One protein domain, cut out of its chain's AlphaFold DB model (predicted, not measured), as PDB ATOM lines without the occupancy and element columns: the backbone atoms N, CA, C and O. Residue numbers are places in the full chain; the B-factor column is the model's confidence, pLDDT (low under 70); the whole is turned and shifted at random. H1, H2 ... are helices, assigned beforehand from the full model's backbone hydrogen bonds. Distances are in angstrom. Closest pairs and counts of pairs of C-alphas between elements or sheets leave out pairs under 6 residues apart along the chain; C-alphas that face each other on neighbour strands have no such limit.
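This is residues 120 to 260 of the 822 residues of an uncharacterized protein of Rhizobium sp. RM (UniProt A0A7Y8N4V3). The long helix H7 crosses the shorter H5 in the middle of the domain, and residues 255 to 260 of H7 stick out. On another side of H5, H2 runs side by side with it and makes a hairpin with H1, while H3 runs at a shallow tilt to these three and H6 packs steeply on residues 178 to 183 of H3. The printed part has 141 residues, with seven named helices, H1 to H7 in chain order, and no named strand: all helix, the packing part aligned and part crossed. The whole is compact, with a radius of gyration of the C-alphas of 15.3 A and spans of 49 by 36 by 28 A.

H7, residues 234 to 260, touches H5, residues 208 to 219, about perpendicular at 87 degrees, with residues 240 to 248 alone; the closest C-alphas, of Ala 209 and Ala 247, are 5.1 A apart. H5 touches H2, residues 154 to 167, at a shallow tilt of 13 degrees, the same way, closest at the C-alphas of Ala 154 and Val 211, 4.4 A. H1, residues 123 to 144, forms a helical hairpin with H2 at 17 degrees, opposite ways, closest at the C-alphas of Leu 128 and Ala 164, 7.1 A. H3, residues 170 to 183, only just touches H1, with 3 pairs of C-alphas within 8 A, the closest those of Leu 136 and Gly 183, 6.9 A. H6, residues 225 to 232, touches H3 at a steep tilt of 61 degrees, closest at the C-alphas of Arg 182 and Cys 232, 5.0 A. H4, residues 199 to 203, only just touches H7, with 3 pairs within 8 A, closest at the C-alphas of Leu 199 and Gly 250, 6.9 A. H1 and H7 are apart. Every O i to N i+4 pair is within hydrogen-bond range in H2 to H7, and 17 of 18 in H1.

H7 runs 38.4 A from C-alpha 234 at (80.151, 108.553, 81.315) to C-alpha 260 at (58.273, 130.252, 104.207). H1 runs 32.5 A from C-alpha 123 at (84.282, 137.971, 64.337). H2 measures 20.1 A, H3 19.8 A and H5 16.3 A.

The C-alphas farthest apart, of Asp 120 and Gly 260, are 51.7 A apart. The printed part has no cut, and H3 to H4 is a long link of 15 residues. Residues 120 to 125, 142 to 151 and 193 to 197 have pLDDT under 70.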
ATOM      1  N   ASP A 120      80.998 130.109  59.029       45.62
ATOM      2  CA  ASP A 120      81.564 131.022  58.040       45.62
ATOM      3  C   ASP A 120      81.194 132.474  58.427       45.62
ATOM      4  O   ASP A 120      80.075 132.936  58.215       45.62
ATOM      5  N   ASN A 121      82.160 133.190  59.017       52.03
ATOM      6  CA  ASN A 121      82.243 134.659  59.150       52.03
ATOM      7  C   ASN A 121      81.328 135.433  60.128       52.03
ATOM      8  O   ASN A 121      80.619 136.353  59.719       52.03
ATOM      9  N   THR A 122      81.532 135.277  61.439       58.19
ATOM     10  CA  THR A 122      81.344 136.394  62.392       58.19
ATOM     11  C   THR A 122      82.534 136.494  63.350       58.19
ATOM     12  O   THR A 122      82.918 135.534  64.017       58.19
ATOM     13  N   ARG A 123      83.163 137.678  63.417       60.56
ATOM     14  CA  ARG A 123      84.282 137.971  64.337       60.56
ATOM     15  C   ARG A 123      83.880 137.725  65.797       60.56
ATOM     16  O   ARG A 123      84.714 137.303  66.591       60.56
ATOM     17  N   ASP A 124      82.605 137.936  66.103       60.91
ATOM     18  CA  ASP A 124      82.036 137.858  67.446       60.91
ATOM     19  C   ASP A 124      81.958 136.410  67.958       60.91
ATOM     20  O   ASP A 124      82.392 136.146  69.081       60.91
ATOM     21  N   ALA A 125      81.572 135.443  67.111       64.94
ATOM     22  CA  ALA A 125      81.546 134.021  67.473       64.94
ATOM     23  C   ALA A 125      82.934 133.515  67.895       64.94
ATOM     24  O   ALA A 125      83.073 132.855  68.924       64.94
ATOM     25  N   LYS A 126      83.987 133.903  67.165       70.62
ATOM     26  CA  LYS A 126      85.366 133.527  67.506       70.62
ATOM     27  C   LYS A 126      85.799 134.078  68.868       70.62
ATOM     28  O   LYS A 126      86.344 133.331  69.671       70.62
ATOM     29  N   THR A 127      85.477 135.342  69.169       76.88
ATOM     30  CA  THR A 127      85.805 135.936  70.482       76.88
ATOM     31  C   THR A 127      85.093 135.255  71.650       76.88
ATOM     32  O   THR A 127      85.611 135.250  72.765       76.88
ATOM     33  N   LEU A 128      83.915 134.669  71.412       78.94
ATOM     34  CA  LEU A 128      83.183 133.914  72.426       78.94
ATOM     35  C   LEU A 128      83.787 132.529  72.650       78.94
ATOM     36  O   LEU A 128      83.929 132.120  73.797       78.94
ATOM     37  N   PHE A 129      84.209 131.831  71.594       74.81
ATOM     38  CA  PHE A 129      84.927 130.562  71.752       74.81
ATOM     39  C   PHE A 129      86.285 130.745  72.444       74.81
ATOM     40  O   PHE A 129      86.596 129.961  73.338       74.81
ATOM     41  N   ASP A 130      87.024 131.816  72.134       78.50
ATOM     42  CA  ASP A 130      88.259 132.172  72.850       78.50
ATOM     43  C   ASP A 130      87.969 132.424  74.347       78.50
ATOM     44  O   ASP A 130      88.640 131.887  75.227       78.50
ATOM     45  N   SER A 131      86.888 133.155  74.657       82.75
ATOM     46  CA  SER A 131      86.450 133.386  76.041       82.75
ATOM     47  C   SER A 131      86.023 132.101  76.768       82.75
ATOM     48  O   SER A 131      86.178 132.015  77.988       82.75
ATOM     49  N   LEU A 132      85.460 131.118  76.058       83.00
ATOM     50  CA  LEU A 132      85.108 129.811  76.616       83.00
ATOM     51  C   LEU A 132      86.364 128.982  76.911       83.00
ATOM     52  O   LEU A 132      86.442 128.349  77.965       83.00
ATOM     53  N   GLU A 133      87.353 128.998  76.014       80.75
ATOM     54  CA  GLU A 133      88.647 128.353  76.249       80.75
ATOM     55  C   GLU A 133      89.362 128.952  77.463       80.75
ATOM     56  O   GLU A 133      89.866 128.190  78.293       80.75
ATOM     57  N   ASP A 134      89.331 130.278  77.626       83.25
ATOM     58  CA  ASP A 134      89.890 130.972  78.790       83.25
ATOM     59  C   ASP A 134      89.208 130.533  80.099       83.25
ATOM     60  O   ASP A 134      89.890 130.168  81.062       83.25
ATOM     61  N   LEU A 135      87.869 130.478  80.132       84.38
ATOM     62  CA  LEU A 135      87.111 130.010  81.304       84.38
ATOM     63  C   LEU A 135      87.413 128.542  81.647       84.38
ATOM     64  O   LEU A 135      87.573 128.186  82.821       84.38
ATOM     65  N   LEU A 136      87.509 127.675  80.636       84.50
ATOM     66  CA  LEU A 136      87.847 126.262  80.818       84.50
ATOM     67  C   LEU A 136      89.300 126.081  81.277       84.50
ATOM     68  O   LEU A 136      89.570 125.232  82.132       84.50
ATOM     69  N   ALA A 137      90.233 126.870  80.743       81.31
ATOM     70  CA  ALA A 137      91.634 126.868  81.146       81.31
ATOM     71  C   ALA A 137      91.792 127.325  82.601       81.31
ATOM     72  O   ALA A 137      92.469 126.644  83.374       81.31
ATOM     73  N   GLU A 138      91.102 128.398  82.997       80.75
ATOM     74  CA  GLU A 138      91.085 128.902  84.370       80.75
ATOM     75  C   GLU A 138      90.546 127.842  85.345       80.75
ATOM     76  O   GLU A 138      91.154 127.570  86.383       80.75
ATOM     77  N   CYS A 139      89.441 127.174  85.000       77.62
ATOM     78  CA  CYS A 139      88.868 126.105  85.822       77.62
ATOM     79  C   CYS A 139      89.799 124.884  85.935       77.62
ATOM     80  O   CYS A 139      89.948 124.310  87.017       77.62
ATOM     81  N   ARG A 140      90.471 124.491  84.843       79.69
ATOM     82  CA  ARG A 140      91.430 123.371  84.835       79.69
ATOM     83  C   ARG A 140      92.707 123.693  85.609       79.69
ATOM     84  O   ARG A 140      93.204 122.826  86.322       79.69
ATOM     85  N   GLU A 141      93.217 124.921  85.526       74.81
ATOM     86  CA  GLU A 141      94.343 125.367  86.351       74.81
ATOM     87  C   GLU A 141      93.966 125.313  87.838       74.81
ATOM     88  O   GLU A 141      94.686 124.719  88.649       74.81
ATOM     89  N   LYS A 142      92.791 125.846  88.188       68.50
ATOM     90  CA  LYS A 142      92.261 125.841  89.557       68.50
ATOM     91  C   LYS A 142      91.983 124.439  90.099       68.50
ATOM     92  O   LYS A 142      92.081 124.244  91.302       68.50
ATOM     93  N   ARG A 143      91.707 123.446  89.244       67.19
ATOM     94  CA  ARG A 143      91.593 122.029  89.641       67.19
ATOM     95  C   ARG A 143      92.915 121.453  90.172       67.19
ATOM     96  O   ARG A 143      92.893 120.546  90.996       67.19
ATOM     97  N   THR A 144      94.061 121.948  89.693       62.75
ATOM     98  CA  THR A 144      95.393 121.391  90.013       62.75
ATOM     99  C   THR A 144      96.056 121.999  91.256       62.75
ATOM    100  O   THR A 144      96.899 121.350  91.873       62.75
ATOM    101  N   LYS A 145      95.671 123.217  91.659       57.28
ATOM    102  CA  LYS A 145      96.123 123.879  92.897       57.28
ATOM    103  C   LYS A 145      95.053 123.649  93.978       57.28
ATOM    104  O   LYS A 145      93.884 123.828  93.686       57.28
ATOM    105  N   LEU A 146      95.445 123.215  95.184       50.34
ATOM    106  CA  LEU A 146      94.576 122.754  96.293       50.34
ATOM    107  C   LEU A 146      93.125 123.318  96.316       50.34
ATOM    108  O   LEU A 146      92.949 124.539  96.241       50.34
ATOM    109  N   PRO A 147      92.101 122.466  96.548       52.72
ATOM    110  CA  PRO A 147      90.687 122.830  96.470       52.72
ATOM    111  C   PRO A 147      90.296 123.704  97.665       52.72
ATOM    112  O   PRO A 147      89.884 123.234  98.723       52.72
ATOM    113  N   SER A 148      90.464 125.012  97.525       50.12
ATOM    114  CA  SER A 148      89.866 125.973  98.443       50.12
ATOM    115  C   SER A 148      88.694 126.651  97.735       50.12
ATOM    116  O   SER A 148      88.858 127.301  96.709       50.12
ATOM    117  N   ASP A 149      87.490 126.481  98.289       51.56
ATOM    118  CA  ASP A 149      86.202 126.941  97.729       51.56
ATOM    119  C   ASP A 149      86.085 128.457  97.488       51.56
ATOM    120  O   ASP A 149      85.093 128.923  96.937       51.56
ATOM    121  N   ALA A 150      87.101 129.242  97.857       53.81
ATOM    122  CA  ALA A 150      87.132 130.690  97.677       53.81
ATOM    123  C   ALA A 150      87.340 131.141  96.213       53.81
ATOM    124  O   ALA A 150      87.297 132.339  95.945       53.81
ATOM    125  N   PHE A 151      87.573 130.218  95.268       61.78
ATOM    126  CA  PHE A 151      88.060 130.552  93.917       61.78
ATOM    127  C   PHE A 151      87.140 130.166  92.744       61.78
ATOM    128  O   PHE A 151      87.430 130.546  91.604       61.78
ATOM    129  N   TRP A 152      86.040 129.449  92.994       77.25
ATOM    130  CA  TRP A 152      85.032 129.103  91.981       77.25
ATOM    131  C   TRP A 152      83.889 130.121  92.016       77.25
ATOM    132  O   TRP A 152      83.277 130.308  93.067       77.25
ATOM    133  N   THR A 153      83.602 130.784  90.894       85.00
ATOM    134  CA  THR A 153      82.593 131.852  90.812       85.00
ATOM    135  C   THR A 153      81.664 131.653  89.617       85.00
ATOM    136  O   THR A 153      82.101 131.411  88.496       85.00
ATOM    137  N   ALA A 154      80.359 131.774  89.855       87.31
ATOM    138  CA  ALA A 154      79.321 131.631  88.836       87.31
ATOM    139  C   ALA A 154      79.165 132.875  87.944       87.31
ATOM    140  O   ALA A 154      78.666 132.771  86.828       87.31
ATOM    141  N   GLY A 155      79.593 134.052  88.421       86.62
ATOM    142  CA  GLY A 155      79.438 135.332  87.718       86.62
ATOM    143  C   GLY A 155      80.021 135.357  86.296       86.62
ATOM    144  O   GLY A 155      79.286 135.708  85.376       86.62
ATOM    145  N   PRO A 156      81.290 134.952  86.084       88.25
ATOM    146  CA  PRO A 156      81.893 134.906  84.749       88.25
ATOM    147  C   PRO A 156      81.149 133.978  83.782       88.25
ATOM    148  O   PRO A 156      80.943 134.330  82.626       88.25
ATOM    149  N   TRP A 157      80.684 132.825  84.272       89.25
ATOM    150  CA  TRP A 157      79.906 131.868  83.485       89.25
ATOM    151  C   TRP A 157      78.530 132.419  83.103       89.25
ATOM    152  O   TRP A 157      78.131 132.307  81.949       89.25
ATOM    153  N   ALA A 158      77.824 133.055  84.041       87.94
ATOM    154  CA  ALA A 158      76.538 133.691  83.759       87.94
ATOM    155  C   ALA A 158      76.680 134.811  82.714       87.94
ATOM    156  O   ALA A 158      75.961 134.810  81.722       87.94
ATOM    157  N   ALA A 159      77.669 135.699  82.877       87.50
ATOM    158  CA  ALA A 159      77.938 136.774  81.921       87.50
ATOM    159  C   ALA A 159      78.317 136.243  80.528       87.50
ATOM    160  O   ALA A 159      77.902 136.810  79.519       87.50
ATOM    161  N   PHE A 160      79.080 135.147  80.467       89.94
ATOM    162  CA  PHE A 160      79.403 134.466  79.216       89.94
ATOM    163  C   PHE A 160      78.146 133.942  78.510       89.94
ATOM    164  O   PHE A 160      77.963 134.213  77.325       89.94
ATOM    165  N   PHE A 161      77.262 133.239  79.223       88.19
ATOM    166  CA  PHE A 161      76.040 132.698  78.625       88.19
ATOM    167  C   PHE A 161      75.025 133.781  78.250       88.19
ATOM    168  O   PHE A 161      74.400 133.662  77.199       88.19
ATOM    169  N   ASP A 162      74.902 134.850  79.042       86.88
ATOM    170  CA  ASP A 162      74.062 136.007  78.703       86.88
ATOM    171  C   ASP A 162      74.553 136.675  77.410       86.88
ATOM    172  O   ASP A 162      73.763 136.995  76.520       86.88
ATOM    173  N   ARG A 163      75.877 136.823  77.269       85.50
ATOM    174  CA  ARG A 163      76.498 137.351  76.053       85.50
ATOM    175  C   ARG A 163      76.267 136.417  74.863       85.50
ATOM    176  O   ARG A 163      75.782 136.873  73.829       85.50
ATOM    177  N   ALA A 164      76.516 135.118  75.031       83.06
ATOM    178  CA  ALA A 164      76.301 134.104  74.001       83.06
ATOM    179  C   ALA A 164      74.842 134.050  73.513       83.06
ATOM    180  O   ALA A 164      74.600 133.950  72.314       83.06
ATOM    181  N   ALA A 165      73.867 134.178  74.416       82.75
ATOM    182  CA  ALA A 165      72.450 134.195  74.062       82.75
ATOM    183  C   ALA A 165      72.032 135.450  73.269       82.75
ATOM    184  O   ALA A 165      71.032 135.414  72.556       82.75
ATOM    185  N   SER A 166      72.773 136.558  73.397       82.75
ATOM    186  CA  SER A 166      72.500 137.807  72.669       82.75
ATOM    187  C   SER A 166      73.244 137.934  71.335       82.75
ATOM    188  O   SER A 166      72.742 138.596  70.428       82.75
ATOM    189  N   GLU A 167      74.425 137.318  71.216       80.44
ATOM    190  CA  GLU A 167      75.330 137.480  70.069       80.44
ATOM    191  C   GLU A 167      75.245 136.326  69.045       80.44
ATOM    192  O   GLU A 167      75.595 136.547  67.885       80.44
ATOM    193  N   LEU A 168      74.780 135.120  69.417       78.00
ATOM    194  CA  LEU A 168      74.673 133.969  68.499       78.00
ATOM    195  C   LEU A 168      73.239 133.723  67.997       78.00
ATOM    196  O   LEU A 168      72.258 133.897  68.718       78.00
ATOM    197  N   ASP A 169      73.125 133.231  66.761       77.75
ATOM    198  CA  ASP A 169      71.909 132.617  66.224       77.75
ATOM    199  C   ASP A 169      71.707 131.181  66.752       77.75
ATOM    200  O   ASP A 169      72.613 130.572  67.319       77.75
ATOM    201  N   LEU A 170      70.504 130.618  66.568       76.81
ATOM    202  CA  LEU A 170      70.118 129.327  67.161       76.81
ATOM    203  C   LEU A 170      71.065 128.166  66.800       76.81
ATOM    204  O   LEU A 170      71.476 127.422  67.686       76.81
ATOM    205  N   ASN A 171      71.432 128.021  65.522       73.81
ATOM    206  CA  ASN A 171      72.287 126.915  65.062       73.81
ATOM    207  C   ASN A 171      73.696 127.015  65.661       73.81
ATOM    208  O   ASN A 171      74.306 126.028  66.075       73.81
ATOM    209  N   SER A 172      74.188 128.242  65.732       74.62
ATOM    210  CA  SER A 172      75.476 128.595  66.301       74.62
ATOM    211  C   SER A 172      75.523 128.398  67.816       74.62
ATOM    212  O   SER A 172      76.535 127.963  68.371       74.62
ATOM    213  N   TYR A 173      74.409 128.659  68.494       81.25
ATOM    214  CA  TYR A 173      74.247 128.393  69.916       81.25
ATOM    215  C   TYR A 173      74.259 126.886  70.224       81.25
ATOM    216  O   TYR A 173      74.910 126.464  71.177       81.25
ATOM    217  N   ASP A 174      73.637 126.049  69.385       77.94
ATOM    218  CA  ASP A 174      73.702 124.586  69.531       77.94
ATOM    219  C   ASP A 174      75.132 124.043  69.341       77.94
ATOM    220  O   ASP A 174      75.574 123.155  70.079       77.94
ATOM    221  N   ALA A 175      75.903 124.617  68.413       78.31
ATOM    222  CA  ALA A 175      77.321 124.291  68.259       78.31
ATOM    223  C   ALA A 175      78.153 124.709  69.490       78.31
ATOM    224  O   ALA A 175      79.038 123.967  69.928       78.31
ATOM    225  N   LEU A 176      77.833 125.855  70.102       82.69
ATOM    226  CA  LEU A 176      78.434 126.296  71.362       82.69
ATOM    227  C   LEU A 176      78.084 125.351  72.521       82.69
ATOM    228  O   LEU A 176      78.966 124.998  73.301       82.69
ATOM    229  N   ILE A 177      76.847 124.855  72.604       84.00
ATOM    230  CA  ILE A 177      76.450 123.832  73.587       84.00
ATOM    231  C   ILE A 177      77.279 122.551  73.413       84.00
ATOM    232  O   ILE A 177      77.760 121.991  74.402       84.00
ATOM    233  N   ALA A 178      77.503 122.102  72.174       82.12
ATOM    234  CA  ALA A 178      78.348 120.941  71.893       82.12
ATOM    235  C   ALA A 178      79.802 121.151  72.333       82.12
ATOM    236  O   ALA A 178      80.428 120.246  72.892       82.12
ATOM    237  N   ALA A 179      80.326 122.358  72.131       81.75
ATOM    238  CA  ALA A 179      81.659 122.738  72.570       81.75
ATOM    239  C   ALA A 179      81.774 122.783  74.105       81.75
ATOM    240  O   ALA A 179      82.721 122.226  74.666       81.75
ATOM    241  N   VAL A 180      80.782 123.359  74.796       85.50
ATOM    242  CA  VAL A 180      80.695 123.362  76.267       85.50
ATOM    243  C   VAL A 180      80.643 121.931  76.799       85.50
ATOM    244  O   VAL A 180      81.421 121.596  77.690       85.50
ATOM    245  N   ALA A 181      79.795 121.069  76.221       84.25
ATOM    246  CA  ALA A 181      79.656 119.671  76.622       84.25
ATOM    247  C   ALA A 181      80.992 118.921  76.528       84.25
ATOM    248  O   ALA A 181      81.421 118.313  77.505       84.25
ATOM    249  N   ARG A 182      81.718 119.038  75.409       81.94
ATOM    250  CA  ARG A 182      83.059 118.438  75.251       81.94
ATOM    251  C   ARG A 182      84.086 119.039  76.219       81.94
ATOM    252  O   ARG A 182      84.945 118.326  76.740       81.94
ATOM    253  N   GLY A 183      83.976 120.336  76.508       81.25
ATOM    254  CA  GLY A 183      84.816 121.048  77.472       81.25
ATOM    255  C   GLY A 183      84.702 120.533  78.912       81.25
ATOM    256  O   GLY A 183      85.674 120.639  79.669       81.25
ATOM    257  N   MET A 184      83.566 119.917  79.275       83.12
ATOM    258  CA  MET A 184      83.311 119.363  80.613       83.12
ATOM    259  C   MET A 184      84.167 118.138  80.952       83.12
ATOM    260  O   MET A 184      84.283 117.791  82.131       83.12
ATOM    261  N   TYR A 185      84.789 117.489  79.958       81.00
ATOM    262  CA  TYR A 185      85.631 116.317  80.191       81.00
ATOM    263  C   TYR A 185      86.712 116.613  81.240       81.00
ATOM    264  O   TYR A 185      87.586 117.465  81.041       81.00
ATOM    265  N   GLY A 186      86.652 115.905  82.373       77.94
ATOM    266  CA  GLY A 186      87.603 116.064  83.471       77.94
ATOM    267  C   GLY A 186      87.668 117.480  84.059       77.94
ATOM    268  O   GLY A 186      88.716 117.866  84.577       77.94
ATOM    269  N   LEU A 187      86.601 118.277  83.967       83.12
ATOM    270  CA  LEU A 187      86.587 119.632  84.524       83.12
ATOM    271  C   LEU A 187      86.395 119.620  86.046       83.12
ATOM    272  O   LEU A 187      87.132 120.284  86.773       83.12
ATOM    273  N   PHE A 188      85.431 118.834  86.528       84.56
ATOM    274  CA  PHE A 188      85.028 118.824  87.932       84.56
ATOM    275  C   PHE A 188      85.712 117.702  88.736       84.56
ATOM    276  O   PHE A 188      85.990 116.619  88.204       84.56
ATOM    277  N   PRO A 189      86.041 117.941  90.017       83.00
ATOM    278  CA  PRO A 189      86.422 116.878  90.942       83.00
ATOM    279  C   PRO A 189      85.194 116.047  91.373       83.00
ATOM    280  O   PRO A 189      84.069 116.552  91.320       83.00
ATOM    281  N   PRO A 190      85.395 114.786  91.808       81.19
ATOM    282  CA  PRO A 190      84.324 113.983  92.398       81.19
ATOM    283  C   PRO A 190      83.788 114.663  93.660       81.19
ATOM    284  O   PRO A 190      84.564 115.217  94.441       81.19
ATOM    285  N   CYS A 191      82.473 114.615  93.865       74.00
ATOM    286  CA  CYS A 191      81.838 115.336  94.958       74.00
ATOM    287  C   CYS A 191      82.217 114.744  96.325       74.00
ATOM    288  O   CYS A 191      81.916 113.587  96.626       74.00
ATOM    289  N   LYS A 192      82.828 115.556  97.197       73.62
ATOM    290  CA  LYS A 192      83.066 115.205  98.604       73.62
ATOM    291  C   LYS A 192      82.253 116.110  99.521       73.62
ATOM    292  O   LYS A 192      82.348 117.329  99.452       73.62
ATOM    293  N   ASP A 193      81.528 115.517 100.468       63.34
ATOM    294  CA  ASP A 193      80.659 116.242 101.412       63.34
ATOM    295  C   ASP A 193      81.384 117.304 102.268       63.34
ATOM    296  O   ASP A 193      80.751 118.237 102.763       63.34
ATOM    297  N   GLN A 194      82.707 117.193 102.434       59.84
ATOM    298  CA  GLN A 194      83.543 118.177 103.141       59.84
ATOM    299  C   GLN A 194      83.744 119.491 102.361       59.84
ATOM    300  O   GLN A 194      84.124 120.495 102.963       59.84
ATOM    301  N   GLU A 195      83.471 119.505 101.053       59.94
ATOM    302  CA  GLU A 195      83.606 120.677 100.173       59.94
ATOM    303  C   GLU A 195      82.357 121.590 100.224       59.94
ATOM    304  O   GLU A 195      82.360 122.720  99.740       59.94
ATOM    305  N   LEU A 196      81.280 121.159 100.895       66.94
ATOM    306  CA  LEU A 196      80.033 121.918 101.058       66.94
ATOM    307  C   LEU A 196      80.081 122.806 102.317       66.94
ATOM    308  O   LEU A 196      79.499 122.472 103.350       66.94
ATOM    309  N   LYS A 197      80.792 123.943 102.253       63.44
ATOM    310  CA  LYS A 197      81.067 124.800 103.429       63.44
ATOM    311  C   LYS A 197      79.860 125.579 103.971       63.44
ATOM    312  O   LYS A 197      79.554 125.437 105.156       63.44
ATOM    313  N   ARG A 198      79.171 126.411 103.172       73.75
ATOM    314  CA  ARG A 198      77.963 127.162 103.599       73.75
ATOM    315  C   ARG A 198      77.005 127.431 102.439       73.75
ATOM    316  O   ARG A 198      77.425 127.821 101.356       73.75
ATOM    317  N   LEU A 199      75.701 127.310 102.700       86.06
ATOM    318  CA  LEU A 199      74.647 127.637 101.725       86.06
ATOM    319  C   LEU A 199      74.651 129.124 101.321       86.06
ATOM    320  O   LEU A 199      74.227 129.465 100.221       86.06
ATOM    321  N   ASP A 200      75.129 130.007 102.200       85.44
ATOM    322  CA  ASP A 200      75.221 131.447 101.927       85.44
ATOM    323  C   ASP A 200      76.269 131.771 100.852       85.44
ATOM    324  O   ASP A 200      76.026 132.630 100.008       85.44
ATOM    325  N   ASP A 201      77.378 131.027 100.818       83.88
ATOM    326  CA  ASP A 201      78.412 131.184  99.791       83.88
ATOM    327  C   ASP A 201      77.877 130.728  98.422       83.88
ATOM    328  O   ASP A 201      78.063 131.413  97.416       83.88
ATOM    329  N   TYR A 202      77.110 129.632  98.398       88.19
ATOM    330  CA  TYR A 202      76.392 129.178  97.203       88.19
ATOM    331  C   TYR A 202      75.379 130.220  96.705       88.19
ATOM    332  O   TYR A 202      75.329 130.513  95.510       88.19
ATOM    333  N   ALA A 203      74.604 130.828  97.611       86.69
ATOM    334  CA  ALA A 203      73.648 131.882  97.263       86.69
ATOM    335  C   ALA A 203      74.330 133.141  96.695       86.69
ATOM    336  O   ALA A 203      73.747 133.820  95.852       86.69
ATOM    337  N   ALA A 204      75.563 133.431  97.123       86.50
ATOM    338  CA  ALA A 204      76.402 134.498  96.577       86.50
ATOM    339  C   ALA A 204      77.082 134.132  95.239       86.50
ATOM    340  O   ALA A 204      77.749 134.973  94.640       86.50
ATOM    341  N   GLY A 205      76.895 132.905  94.736       85.25
ATOM    342  CA  GLY A 205      77.460 132.447  93.467       85.25
ATOM    343  C   GLY A 205      78.872 131.868  93.582       85.25
ATOM    344  O   GLY A 205      79.576 131.797  92.574       85.25
ATOM    345  N   HIS A 206      79.298 131.466  94.779       85.44
ATOM    346  CA  HIS A 206      80.602 130.854  95.023       85.44
ATOM    347  C   HIS A 206      80.509 129.324  95.125       85.44
ATOM    348  O   HIS A 206      79.527 128.769  95.621       85.44
ATOM    349  N   GLY A 207      81.559 128.635  94.674       84.44
ATOM    350  CA  GLY A 207      81.685 127.176  94.730       84.44
ATOM    351  C   GLY A 207      81.323 126.457  93.426       84.44
ATOM    352  O   GLY A 207      80.676 127.006  92.531       84.44
ATOM    353  N   ILE A 208      81.743 125.193  93.323       86.25
ATOM    354  CA  ILE A 208      81.574 124.357  92.120       86.25
ATOM    355  C   ILE A 208      80.092 124.182  91.769       86.25
ATOM    356  O   ILE A 208      79.694 124.389  90.627       86.25
ATOM    357  N   ALA A 209      79.252 123.897  92.765       88.50
ATOM    358  CA  ALA A 209      77.809 123.774  92.581       88.50
ATOM    359  C   ALA A 209      77.159 125.054  92.020       88.50
ATOM    360  O   ALA A 209      76.207 124.964  91.252       88.50
ATOM    361  N   ALA A 210      77.658 126.249  92.367       88.44
ATOM    362  CA  ALA A 210      77.127 127.504  91.831       88.44
ATOM    363  C   ALA A 210      77.488 127.689  90.347       88.44
ATOM    364  O   ALA A 210      76.653 128.145  89.567       88.44
ATOM    365  N   VAL A 211      78.701 127.289  89.948       88.81
ATOM    366  CA  VAL A 211      79.131 127.263  88.539       88.81
ATOM    367  C   VAL A 211      78.298 126.263  87.741       88.81
ATOM    368  O   VAL A 211      77.752 126.615  86.698       88.81
ATOM    369  N   VAL A 212      78.126 125.045  88.261       90.50
ATOM    370  CA  VAL A 212      77.281 124.019  87.632       90.50
ATOM    371  C   VAL A 212      75.836 124.503  87.508       90.50
ATOM    372  O   VAL A 212      75.246 124.345  86.449       90.50
ATOM    373  N   ASN A 213      75.288 125.182  88.522       92.12
ATOM    374  CA  ASN A 213      73.960 125.802  88.454       92.12
ATOM    375  C   ASN A 213      73.856 126.874  87.355       92.12
ATOM    376  O   ASN A 213      72.819 126.979  86.707       92.12
ATOM    377  N   ALA A 214      74.900 127.685  87.145       90.62
ATOM    378  CA  ALA A 214      74.919 128.689  86.078       90.62
ATOM    379  C   ALA A 214      74.938 128.038  84.687       90.62
ATOM    380  O   ALA A 214      74.173 128.450  83.818       90.62
ATOM    381  N   ILE A 215      75.745 126.987  84.508       90.50
ATOM    382  CA  ILE A 215      75.777 126.187  83.274       90.50
ATOM    383  C   ILE A 215      74.418 125.513  83.043       90.50
ATOM    384  O   ILE A 215      73.863 125.600  81.953       90.50
ATOM    385  N   GLU A 216      73.850 124.885  84.073       92.12
ATOM    386  CA  GLU A 216      72.583 124.157  83.977       92.12
ATOM    387  C   GLU A 216      71.407 125.091  83.653       92.12
ATOM    388  O   GLU A 216      70.529 124.728  82.874       92.12
ATOM    389  N   ARG A 217      71.401 126.325  84.179       90.25
ATOM    390  CA  ARG A 217      70.389 127.340  83.837       90.25
ATOM    391  C   ARG A 217      70.439 127.779  82.376       90.25
ATOM    392  O   ARG A 217      69.390 128.109  81.834       90.25
ATOM    393  N   ALA A 218      71.628 127.814  81.777       86.38
ATOM    394  CA  ALA A 218      71.811 128.235  80.392       86.38
ATOM    395  C   ALA A 218      71.589 127.087  79.395       86.38
ATOM    396  O   ALA A 218      70.961 127.290  78.363       86.38
ATOM    397  N   VAL A 219      72.086 125.885  79.708       86.00
ATOM    398  CA  VAL A 219      72.192 124.776  78.744       86.00
ATOM    399  C   VAL A 219      71.216 123.621  79.012       86.00
ATOM    400  O   VAL A 219      70.873 122.897  78.081       86.00
ATOM    401  N   GLN A 220      70.738 123.459  80.252       88.00
ATOM    402  CA  GLN A 220      69.780 122.414  80.657       88.00
ATOM    403  C   GLN A 220      70.245 120.986  80.316       88.00
ATOM    404  O   GLN A 220      69.516 120.188  79.721       88.00
ATOM    405  N   PHE A 221      71.475 120.632  80.700       88.81
ATOM    406  CA  PHE A 221      72.019 119.301  80.422       88.81
ATOM    407  C   PHE A 221      71.237 118.177  81.113       88.81
ATOM    408  O   PHE A 221      71.256 117.050  80.623       88.81
ATOM    409  N   SER A 222      70.507 118.455  82.201       85.81
ATOM    410  CA  SER A 222      69.618 117.467  82.827       85.81
ATOM    411  C   SER A 222      68.465 117.011  81.927       85.81
ATOM    412  O   SER A 222      68.007 115.880  82.079       85.81
ATOM    413  N   GLU A 223      68.030 117.829  80.962       85.81
ATOM    414  CA  GLU A 223      67.039 117.429  79.954       85.81
ATOM    415  C   GLU A 223      67.685 116.715  78.754       85.81
ATOM    416  O   GLU A 223      67.052 115.885  78.105       85.81
ATOM    417  N   ARG A 224      68.965 117.005  78.478       85.25
ATOM    418  CA  ARG A 224      69.749 116.469  77.349       85.25
ATOM    419  C   ARG A 224      70.848 115.511  77.822       85.25
ATOM    420  O   ARG A 224      71.998 115.619  77.399       85.25
ATOM    421  N   GLY A 225      70.502 114.578  78.708       81.62
ATOM    422  CA  GLY A 225      71.479 113.706  79.364       81.62
ATOM    423  C   GLY A 225      72.328 112.891  78.389       81.62
ATOM    424  O   GLY A 225      73.555 112.949  78.455       81.62
ATOM    425  N   ASP A 226      71.679 112.200  77.448       82.62
ATOM    426  CA  ASP A 226      72.330 111.326  76.459       82.62
ATOM    427  C   ASP A 226      73.405 112.071  75.649       82.62
ATOM    428  O   ASP A 226      74.511 111.576  75.452       82.62
ATOM    429  N   PHE A 227      73.130 113.330  75.296       86.50
ATOM    430  CA  PHE A 227      74.071 114.191  74.585       86.50
ATOM    431  C   PHE A 227      75.340 114.490  75.396       86.50
ATOM    432  O   PHE A 227      76.446 114.500  74.852       86.50
ATOM    433  N   LEU A 228      75.205 114.727  76.706       86.00
ATOM    434  CA  LEU A 228      76.355 114.978  77.573       86.00
ATOM    435  C   LEU A 228      77.203 113.708  77.752       86.00
ATOM    436  O   LEU A 228      78.435 113.795  77.750       86.00
ATOM    437  N   PHE A 229      76.552 112.546  77.872       84.75
ATOM    438  CA  PHE A 229      77.218 111.244  77.949       84.75
ATOM    439  C   PHE A 229      78.075 110.974  76.711       84.75
ATOM    440  O   PHE A 229      79.240 110.593  76.855       84.75
ATOM    441  N   ASP A 230      77.531 111.245  75.524       83.81
ATOM    442  CA  ASP A 230      78.230 111.061  74.253       83.81
ATOM    443  C   ASP A 230      79.391 112.057  74.072       83.81
ATOM    444  O   ASP A 230      80.431 111.713  73.511       83.81
ATOM    445  N   ALA A 231      79.251 113.291  74.574       80.62
ATOM    446  CA  ALA A 231      80.228 114.359  74.362       80.62
ATOM    447  C   ALA A 231      81.427 114.350  75.331       80.62
ATOM    448  O   ALA A 231      82.539 114.679  74.913       80.62
ATOM    449  N   CYS A 232      81.232 114.024  76.617       81.56
ATOM    450  CA  CYS A 232      82.295 114.083  77.642       81.56
ATOM    451  C   CYS A 232      82.569 112.758  78.369       81.56
ATOM    452  O   CYS A 232      83.406 112.707  79.277       81.56
ATOM    453  N   GLY A 233      81.897 111.680  77.967       84.12
ATOM    454  CA  GLY A 233      82.059 110.353  78.546       84.12
ATOM    455  C   GLY A 233      81.340 110.170  79.886       84.12
ATOM    456  O   GLY A 233      81.099 111.110  80.647       84.12
ATOM    457  N   ALA A 234      81.032 108.909  80.202       85.00
ATOM    458  CA  ALA A 234      80.151 108.553  81.315       85.00
ATOM    459  C   ALA A 234      80.619 109.029  82.696       85.00
ATOM    460  O   ALA A 234      79.802 109.502  83.482       85.00
ATOM    461  N   ALA A 235      81.922 108.962  82.980       82.56
ATOM    462  CA  ALA A 235      82.456 109.367  84.279       82.56
ATOM    463  C   ALA A 235      82.313 110.881  84.530       82.56
ATOM    464  O   ALA A 235      81.901 111.293  85.612       82.56
ATOM    465  N   SER A 236      82.612 111.721  83.530       85.19
ATOM    466  CA  SER A 236      82.501 113.183  83.667       85.19
ATOM    467  C   SER A 236      81.039 113.630  83.731       85.19
ATOM    468  O   SER A 236      80.701 114.496  84.537       85.19
ATOM    469  N   ALA A 237      80.171 113.008  82.925       88.50
ATOM    470  CA  ALA A 237      78.737 113.282  82.930       88.50
ATOM    471  C   ALA A 237      78.089 112.929  84.282       88.50
ATOM    472  O   ALA A 237      77.311 113.718  84.811       88.50
ATOM    473  N   GLN A 238      78.453 111.798  84.897       88.06
ATOM    474  CA  GLN A 238      77.962 111.432  86.234       88.06
ATOM    475  C   GLN A 238      78.362 112.453  87.303       88.06
ATOM    476  O   GLN A 238      77.500 112.922  88.041       88.06
ATOM    477  N   ILE A 239      79.636 112.861  87.342       88.94
ATOM    478  CA  ILE A 239      80.117 113.883  88.285       88.94
ATOM    479  C   ILE A 239      79.374 115.210  88.077       88.94
ATOM    480  O   ILE A 239      79.012 115.879  89.044       88.94
ATOM    481  N   TYR A 240      79.122 115.591  86.821       90.31
ATOM    482  CA  TYR A 240      78.327 116.775  86.509       90.31
ATOM    483  C   TYR A 240      76.917 116.680  87.104       90.31
ATOM    484  O   TYR A 240      76.487 117.604  87.795       90.31
ATOM    485  N   PHE A 241      76.218 115.561  86.893       91.25
ATOM    486  CA  PHE A 241      74.867 115.370  87.423       91.25
ATOM    487  C   PHE A 241      74.825 115.314  88.952       91.25
ATOM    488  O   PHE A 241      73.902 115.869  89.544       91.25
ATOM    489  N   GLU A 242      75.837 114.745  89.609       88.81
ATOM    490  CA  GLU A 242      75.953 114.791  91.072       88.81
ATOM    491  C   GLU A 242      76.031 116.235  91.592       88.81
ATOM    492  O   GLU A 242      75.301 116.612  92.514       88.81
ATOM    493  N   TRP A 243      76.870 117.072  90.973       88.75
ATOM    494  CA  TRP A 243      76.962 118.492  91.317       88.75
ATOM    495  C   TRP A 243      75.689 119.270  90.958       88.75
ATOM    496  O   TRP A 243      75.278 120.153  91.717       88.75
ATOM    497  N   ALA A 244      75.042 118.936  89.839       90.75
ATOM    498  CA  ALA A 244      73.781 119.543  89.423       90.75
ATOM    499  C   ALA A 244      72.645 119.212  90.405       90.75
ATOM    500  O   ALA A 244      71.860 120.093  90.763       90.75
ATOM    501  N   ASP A 245      72.587 117.983  90.920       88.38
ATOM    502  CA  ASP A 245      71.624 117.582  91.946       88.38
ATOM    503  C   ASP A 245      71.857 118.326  93.268       88.38
ATOM    504  O   ASP A 245      70.905 118.766  93.916       88.38
ATOM    505  N   ILE A 246      73.114 118.528  93.666       87.69
ATOM    506  CA  ILE A 246      73.469 119.311  94.861       87.69
ATOM    507  C   ILE A 246      73.058 120.779  94.707       87.69
ATOM    508  O   ILE A 246      72.486 121.368  95.634       87.69
ATOM    509  N   ALA A 247      73.297 121.366  93.533       89.75
ATOM    510  CA  ALA A 247      72.842 122.711  93.198       89.75
ATOM    511  C   ALA A 247      71.309 122.822  93.227       89.75
ATOM    512  O   ALA A 247      70.761 123.759  93.818       89.75
ATOM    513  N   ARG A 248      70.596 121.832  92.667       90.31
ATOM    514  CA  ARG A 248      69.129 121.748  92.718       90.31
ATOM    515  C   ARG A 248      68.629 121.726  94.163       90.31
ATOM    516  O   ARG A 248      67.788 122.547  94.523       90.31
ATOM    517  N   GLN A 249      69.216 120.887  95.017       88.56
ATOM    518  CA  GLN A 249      68.899 120.836  96.451       88.56
ATOM    519  C   GLN A 249      69.132 122.186  97.146       88.56
ATOM    520  O   GLN A 249      68.305 122.625  97.948       88.56
ATOM    521  N   GLY A 250      70.234 122.871  96.824       89.56
ATOM    522  CA  GLY A 250      70.542 124.204  97.353       89.56
ATOM    523  C   GLY A 250      69.492 125.246  96.958       89.56
ATOM    524  O   GLY A 250      68.976 125.965  97.817       89.56
ATOM    525  N   ASN A 251      69.116 125.284  95.676       90.88
ATOM    526  CA  ASN A 251      68.054 126.157  95.166       90.88
ATOM    527  C   ASN A 251      66.710 125.873  95.848       90.88
ATOM    528  O   ASN A 251      66.017 126.810  96.246       90.88
ATOM    529  N   ASP A 252      66.361 124.600  96.034       89.75
ATOM    530  CA  ASP A 252      65.113 124.209  96.682       89.75
ATOM    531  C   ASP A 252      65.060 124.678  98.142       89.75
ATOM    532  O   ASP A 252      64.032 125.198  98.581       89.75
ATOM    533  N   ILE A 253      66.158 124.554  98.901       90.38
ATOM    534  CA  ILE A 253      66.242 125.068 100.280       90.38
ATOM    535  C   ILE A 253      66.075 126.595 100.296       90.38
ATOM    536  O   ILE A 253      65.291 127.121 101.093       90.38
ATOM    537  N   LEU A 254      66.772 127.317  99.409       91.69
ATOM    538  CA  LEU A 254      66.670 128.778  99.302       91.69
ATOM    539  C   LEU A 254      65.242 129.220  98.956       91.69
ATOM    540  O   LEU A 254      64.694 130.110  99.611       91.69
ATOM    541  N   HIS A 255      64.605 128.552  97.994       91.19
ATOM    542  CA  HIS A 255      63.226 128.821  97.600       91.19
ATOM    543  C   HIS A 255      62.241 128.554  98.749       91.19
ATOM    544  O   HIS A 255      61.394 129.397  99.057       91.19
ATOM    545  N   ARG A 256      62.369 127.418  99.453       91.81
ATOM    546  CA  ARG A 256      61.519 127.107 100.615       91.81
ATOM    547  C   ARG A 256      61.693 128.120 101.745       91.81
ATOM    548  O   ARG A 256      60.707 128.498 102.382       91.81
ATOM    549  N   ASN A 257      62.919 128.579 101.986       90.06
ATOM    550  CA  ASN A 257      63.200 129.616 102.975       90.06
ATOM    551  C   ASN A 257      62.599 130.975 102.582       90.06
ATOM    552  O   ASN A 257      62.052 131.651 103.453       90.06
ATOM    553  N   ALA A 258      62.618 131.339 101.295       90.62
ATOM    554  CA  ALA A 258      62.012 132.574 100.794       90.62
ATOM    555  C   ALA A 258      60.472 132.563 100.871       90.62
ATOM    556  O   ALA A 258      59.859 133.531 101.315       90.62
ATOM    557  N   VAL A 259      59.831 131.455 100.485       91.94
ATOM    558  CA  VAL A 259      58.361 131.304 100.503       91.94
ATOM    559  C   VAL A 259      57.816 131.080 101.925       91.94
ATOM    560  O   VAL A 259      56.657 131.389 102.230       91.94
ATOM    561  N   GLY A 260      58.633 130.526 102.822       88.50
ATOM    562  CA  GLY A 260      58.273 130.252 104.207       88.50
ATOM    563  C   GLY A 260      57.306 129.073 104.351       88.50
ATOM    564  O   GLY A 260      57.358 128.088 103.617       88.50
TER     565      GLY A 260